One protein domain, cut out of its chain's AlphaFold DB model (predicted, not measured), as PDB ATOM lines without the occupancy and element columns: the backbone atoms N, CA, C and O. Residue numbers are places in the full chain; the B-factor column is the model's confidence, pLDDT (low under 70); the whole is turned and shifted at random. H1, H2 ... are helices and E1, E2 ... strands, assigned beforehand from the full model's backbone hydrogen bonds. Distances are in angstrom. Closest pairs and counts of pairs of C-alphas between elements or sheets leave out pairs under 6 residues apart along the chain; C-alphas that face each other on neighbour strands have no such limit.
ATOM      1  N   VAL A  63     219.282 111.903 104.144       74.44
ATOM      2  CA  VAL A  63     219.114 111.352 105.489       74.44
ATOM      3  C   VAL A  63     220.503 111.182 106.084       74.44
ATOM      4  O   VAL A  63     221.290 110.371 105.596       74.44
ATOM      5  N   GLN A  64     220.821 111.961 107.115       78.69
ATOM      6  CA  GLN A  64     222.108 111.881 107.812       78.69
ATOM      7  C   GLN A  64     221.925 111.306 109.218       78.69
ATOM      8  O   GLN A  64     220.963 111.673 109.891       78.69
ATOM      9  N   PRO A  65     222.814 110.423 109.699       79.50
ATOM     10  CA  PRO A  65     222.751 109.945 111.074       79.50
ATOM     11  C   PRO A  65     223.054 111.086 112.057       79.50
ATOM     12  O   PRO A  65     223.994 111.856 111.866       79.50
ATOM     13  N   LEU A  66     222.270 111.170 113.131       82.12
ATOM     14  CA  LEU A  66     222.419 112.142 114.212       82.12
ATOM     15  C   LEU A  66     222.554 111.395 115.545       82.12
ATOM     16  O   LEU A  66     221.823 110.445 115.817       82.12
ATOM     17  N   THR A  67     223.464 111.843 116.410       78.88
ATOM     18  CA  THR A  67     223.500 111.360 117.799       78.88
ATOM     19  C   THR A  67     222.484 112.144 118.621       78.88
ATOM     20  O   THR A  67     222.559 113.371 118.674       78.88
ATOM     21  N   CYS A  68     221.551 111.457 119.275       79.50
ATOM     22  CA  CYS A  68     220.543 112.076 120.134       79.50
ATOM     23  C   CYS A  68     220.683 111.602 121.583       79.50
ATOM     24  O   CYS A  68     221.273 110.557 121.870       79.50
ATOM     25  N   LEU A  69     220.156 112.403 122.507       78.50
ATOM     26  CA  LEU A  69     220.069 112.064 123.922       78.50
ATOM     27  C   LEU A  69     218.605 111.802 124.275       78.50
ATOM     28  O   LEU A  69     217.763 112.675 124.074       78.50
ATOM     29  N   ILE A  70     218.315 110.626 124.826       76.81
ATOM     30  CA  ILE A  70     216.994 110.262 125.354       76.81
ATOM     31  C   ILE A  70     217.153 110.045 126.855       76.81
ATOM     32  O   ILE A  70     217.971 109.232 127.282       76.81
ATOM     33  N   ASN A  71     216.417 110.810 127.666       73.31
ATOM     34  CA  ASN A  71     216.520 110.790 129.132       73.31
ATOM     35  C   ASN A  71     217.965 110.957 129.659       73.31
ATOM     36  O   ASN A  71     218.337 110.370 130.668       73.31
ATOM     37  N   GLY A  72     218.799 111.735 128.959       75.69
ATOM     38  CA  GLY A  72     220.204 111.957 129.327       75.69
ATOM     39  C   GLY A  72     221.180 110.861 128.876       75.69
ATOM     40  O   GLY A  72     222.387 111.028 129.040       75.69
ATOM     41  N   HIS A  73     220.700 109.785 128.248       73.94
ATOM     42  CA  HIS A  73     221.537 108.719 127.698       73.94
ATOM     43  C   HIS A  73     221.698 108.863 126.182       73.94
ATOM     44  O   HIS A  73     220.761 109.245 125.481       73.94
ATOM     45  N   ARG A  74     222.894 108.552 125.663       76.12
ATOM     46  CA  ARG A  74     223.147 108.517 124.213       76.12
ATOM     47  C   ARG A  74     222.338 107.401 123.574       76.12
ATOM     48  O   ARG A  74     222.438 106.255 124.001       76.12
ATOM     49  N   ALA A  75     221.592 107.748 122.534       72.06
ATOM     50  CA  ALA A  75     220.791 106.819 121.764       72.06
ATOM     51  C   ALA A  75     221.177 106.872 120.280       72.06
ATOM     52  O   ALA A  75     221.469 107.935 119.722       72.06
ATOM     53  N   SER A  76     221.195 105.697 119.654       78.12
ATOM     54  CA  SER A  76     221.342 105.516 118.210       78.12
ATOM     55  C   SER A  76     219.970 105.403 117.548       78.12
ATOM     56  O   SER A  76     219.019 104.961 118.184       78.12
ATOM     57  N   GLY A  77     219.872 105.745 116.261       75.50
ATOM     58  CA  GLY A  77     218.607 105.683 115.516       75.50
ATOM     59  C   GLY A  77     217.918 107.035 115.334       75.50
ATOM     60  O   GLY A  77     216.753 107.079 114.960       75.50
ATOM     61  N   CYS A  78     218.626 108.140 115.568       80.50
ATOM     62  CA  CYS A  78     218.172 109.467 115.177       80.50
ATOM     63  C   CYS A  78     218.791 109.869 113.838       80.50
ATOM     64  O   CYS A  78     219.952 109.566 113.549       80.50
ATOM     65  N   PHE A  79     218.010 110.560 113.021       82.69
ATOM     66  CA  PHE A  79     218.398 110.983 111.685       82.69
ATOM     67  C   PHE A  79     218.000 112.432 111.451       82.69
ATOM     68  O   PHE A  79     217.070 112.941 112.068       82.69
ATOM     69  N   LEU A  80     218.693 113.099 110.543       79.00
ATOM     70  CA  LEU A  80     218.392 114.446 110.100       79.00
ATOM     71  C   LEU A  80     217.950 114.367 108.640       79.00
ATOM     72  O   LEU A  80     218.736 113.993 107.769       79.00
ATOM     73  N   LEU A  81     216.685 114.691 108.396       76.00
ATOM     74  CA  LEU A  81     216.101 114.783 107.066       76.00
ATOM     75  C   LEU A  81     216.329 116.192 106.521       76.00
ATOM     76  O   LEU A  81     215.954 117.174 107.172       76.00
ATOM     77  N   ASN A  82     216.939 116.294 105.339       80.56
ATOM     78  CA  ASN A  82     217.201 117.562 104.650       80.56
ATOM     79  C   ASN A  82     217.833 118.620 105.568       80.56
ATOM     80  O   ASN A  82     217.426 119.781 105.573       80.56
ATOM     81  N   ASN A  83     218.778 118.193 106.410       71.62
ATOM     82  CA  ASN A  83     219.497 119.021 107.382       71.62
ATOM     83  C   ASN A  83     218.631 119.865 108.342       71.62
ATOM     84  O   ASN A  83     219.136 120.781 108.991       71.62
ATOM     85  N   SER A  84     217.334 119.581 108.447       73.44
ATOM     86  CA  SER A  84     216.370 120.476 109.097       73.44
ATOM     87  C   SER A  84     215.446 119.750 110.062       73.44
ATOM     88  O   SER A  84     215.208 120.255 111.165       73.44
ATOM     89  N   ASN A  85     214.975 118.562 109.681       76.12
ATOM     90  CA  ASN A  85     213.961 117.831 110.424       76.12
ATOM     91  C   ASN A  85     214.581 116.613 111.121       76.12
ATOM     92  O   ASN A  85     215.001 115.674 110.443       76.12
ATOM     93  N   PRO A  86     214.658 116.605 112.463       77.50
ATOM     94  CA  PRO A  86     215.084 115.425 113.192       77.50
ATOM     95  C   PRO A  86     213.995 114.350 113.114       77.50
ATOM     96  O   PRO A  86     212.818 114.607 113.360       77.50
ATOM     97  N   LEU A  87     214.411 113.137 112.786       80.44
ATOM     98  CA  LEU A  87     213.607 111.927 112.770       80.44
ATOM     99  C   LEU A  87     214.187 110.941 113.782       80.44
ATOM    100  O   LEU A  87     215.394 110.920 114.026       80.44
ATOM    101  N   VAL A  88     213.327 110.104 114.345       82.75
ATOM    102  CA  VAL A  88     213.709 109.038 115.274       82.75
ATOM    103  C   VAL A  88     213.202 107.715 114.715       82.75
ATOM    104  O   VAL A  88     212.090 107.660 114.185       82.75
ATOM    105  N   SER A  89     214.015 106.662 114.791       81.12
ATOM    106  CA  SER A  89     213.627 105.331 114.335       81.12
ATOM    107  C   SER A  89     212.452 104.796 115.147       81.12
ATOM    108  O   SER A  89     212.330 105.032 116.350       81.12
ATOM    109  N   PHE A  90     211.588 104.038 114.476       77.69
ATOM    110  CA  PHE A  90     210.433 103.423 115.119       77.69
ATOM    111  C   PHE A  90     210.844 102.471 116.250       77.69
ATOM    112  O   PHE A  90     210.213 102.483 117.302       77.69
ATOM    113  N   ASP A  91     211.928 101.712 116.069       75.94
ATOM    114  CA  ASP A  91     212.441 100.788 117.086       75.94
ATOM    115  C   ASP A  91     212.798 101.519 118.384       75.94
ATOM    116  O   ASP A  91     212.406 101.092 119.463       75.94
ATOM    117  N   LEU A  92     213.431 102.693 118.284       76.81
ATOM    118  CA  LEU A  92     213.803 103.482 119.457       76.81
ATOM    119  C   LEU A  92     212.574 104.052 120.182       76.81
ATOM    120  O   LEU A  92     212.544 104.110 121.411       76.81
ATOM    121  N   VAL A  93     211.543 104.454 119.431       76.94
ATOM    122  CA  VAL A  93     210.261 104.904 119.999       76.94
ATOM    123  C   VAL A  93     209.535 103.746 120.682       76.94
ATOM    124  O   VAL A  93     208.984 103.923 121.770       76.94
ATOM    125  N   LYS A  94     209.551 102.562 120.066       77.00
ATOM    126  CA  LYS A  94     208.947 101.347 120.606       77.00
ATOM    127  C   LYS A  94     209.634 100.920 121.903       77.00
ATOM    128  O   LYS A  94     208.942 100.761 122.905       77.00
ATOM    129  N   ASP A  95     210.960 100.831 121.912       74.38
ATOM    130  CA  ASP A  95     211.749 100.455 123.091       74.38
ATOM    131  C   ASP A  95     211.539 101.447 124.243       74.38
ATOM    132  O   ASP A  95     211.365 101.054 125.398       74.38
ATOM    133  N   TRP A  96     211.488 102.747 123.936       73.12
ATOM    134  CA  TRP A  96     211.206 103.775 124.935       73.12
ATOM    135  C   TRP A  96     209.797 103.639 125.525       73.12
ATOM    136  O   TRP A  96     209.615 103.760 126.739       73.12
ATOM    137  N   TYR A  97     208.799 103.359 124.687       73.12
ATOM    138  CA  TYR A  97     207.419 103.181 125.130       73.12
ATOM    139  C   TYR A  97     207.247 101.904 125.969       73.12
ATOM    140  O   TYR A  97     206.619 101.940 127.030       73.12
ATOM    141  N   GLU A  98     207.859 100.796 125.546       73.62
ATOM    142  CA  GLU A  98     207.882  99.528 126.283       73.62
ATOM    143  C   GLU A  98     208.608  99.653 127.628       73.62
ATOM    144  O   GLU A  98     208.131  99.104 128.618       73.62
ATOM    145  N   ALA A  99     209.693 100.430 127.708       63.91
ATOM    146  CA  ALA A  99     210.394 100.711 128.963       63.91
ATOM    147  C   ALA A  99     209.602 101.628 129.920       63.91
ATOM    148  O   ALA A  99     209.743 101.517 131.140       63.91
ATOM    149  N   CYS A 100     208.741 102.509 129.401       58.84
ATOM    150  CA  CYS A 100     207.885 103.377 130.222       58.84
ATOM    151  C   CYS A 100     206.616 102.673 130.742       58.84
ATOM    152  O   CYS A 100     206.085 103.048 131.790       58.84
ATOM    153  N   LEU A 101     206.137 101.634 130.053       49.69
ATOM    154  CA  LEU A 101     204.967 100.842 130.449       49.69
ATOM    155  C   LEU A 101     205.069 100.153 131.833       49.69
ATOM    156  O   LEU A 101     204.093 100.235 132.586       49.69
ATOM    157  N   PRO A 102     206.189  99.523 132.249       48.00
ATOM    158  CA  PRO A 102     206.289  98.885 133.566       48.00
ATOM    159  C   PRO A 102     206.295  99.883 134.737       48.00
ATOM    160  O   PRO A 102     205.947  99.504 135.854       48.00
ATOM    161  N   LEU A 103     206.605 101.165 134.502       43.28
ATOM    162  CA  LEU A 103     206.560 102.217 135.530       43.28
ATOM    163  C   LEU A 103     205.134 102.685 135.865       43.28
ATOM    164  O   LEU A 103     204.900 103.180 136.966       43.28
ATOM    165  N   VAL A 104     204.162 102.480 134.968       39.91
ATOM    166  CA  VAL A 104     202.744 102.820 135.210       39.91
ATOM    167  C   VAL A 104     202.002 101.693 135.946       39.91
ATOM    168  O   VAL A 104     200.932 101.916 136.510       39.91
ATOM    169  N   VAL A 105     202.579 100.489 136.019       36.75
ATOM    170  CA  VAL A 105     201.963  99.331 136.698       36.75
ATOM    171  C   VAL A 105     202.442  99.170 138.156       36.75
ATOM    172  O   VAL A 105     201.833  98.422 138.914       36.75
ATOM    173  N   MET A 106     203.449  99.931 138.611       31.97
ATOM    174  CA  MET A 106     203.933  99.908 140.007       31.97
ATOM    175  C   MET A 106     203.884 101.275 140.711       31.97
ATOM    176  O   MET A 106     204.891 101.747 141.238       31.97
ATOM    177  N   ARG A 107     202.714 101.919 140.791       36.03
ATOM    178  CA  ARG A 107     202.482 102.928 141.844       36.03
ATOM    179  C   ARG A 107     201.004 103.069 142.205       36.03
ATOM    180  O   ARG A 107     200.304 103.967 141.759       36.03
ATOM    181  N   VAL A 108     200.567 102.175 143.085       40.03
ATOM    182  CA  VAL A 108     199.661 102.528 144.183       40.03
ATOM    183  C   VAL A 108     200.460 102.219 145.451       40.03
ATOM    184  O   VAL A 108     200.869 101.076 145.643       40.03
TER     185      VAL A 108
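Overview. This is residues 63 to 108 of the 119 residues of an uncharacterized protein of Sparganum proliferum (UniProt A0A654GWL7). A small, strongly twisted sheet of three strands, E1, E2 and E3, has one helix, H1, leading away from it as an arm. Residues 97 to 108, of which 97 to 104 belong to H1, stick out free of the rest and make much of the length. The printed part has 46 residues, with three named strands followed by one named helix; the sheet's order is E1 - E2 - E3, antiparallel throughout, and the class is mixed, helices and strands. The whole is loose, with a radius of gyration of the C-alphas of 13.3 A and spans of 46 by 19 by 14 A.

Along the chain. E2, residues 73 to 81, is 22.2 A long. E1, residues 63 to 70, is 20.0 A long and begins at C-alpha 63 (219.114, 111.352, 105.489). E3 holds residues 85 to 88 and is 10.0 A long. H1, residues 90 to 104, is 21.5 A long and ends at C-alpha 104 (202.744, 102.820, 135.210).

Arrangement. The strands form a meander, each the antiparallel neighbour of the one before. In the hairpin E1 and E2, directions differ by 150 degrees, and N 66 and O 78 are within hydrogen-bond range at 2.8 A. E1 bends by 54 degrees at residue 67, and E2 by 64 degrees at residue 76. In the hairpin E2 and E3, the angle is 132 degrees, with N 79 and O 87 at 2.8 A. H1 is on the sheet but only grazes it, with its residues 90 to 96; the closest C-alphas of E2 and H1, those of Gly 77 and Leu 92, are 6.6 A apart. In H1, 8 of 11 O i to N i+4 pairs are within hydrogen-bond range.

Size, cuts and confidence. The two C-alphas farthest apart, those of Asn 82 and Val 108, are 45.8 A apart. The printed part has no cut, and its three links are tight. Mean pLDDT of the printed part is 70.0; residues 99 to 108 are under 70.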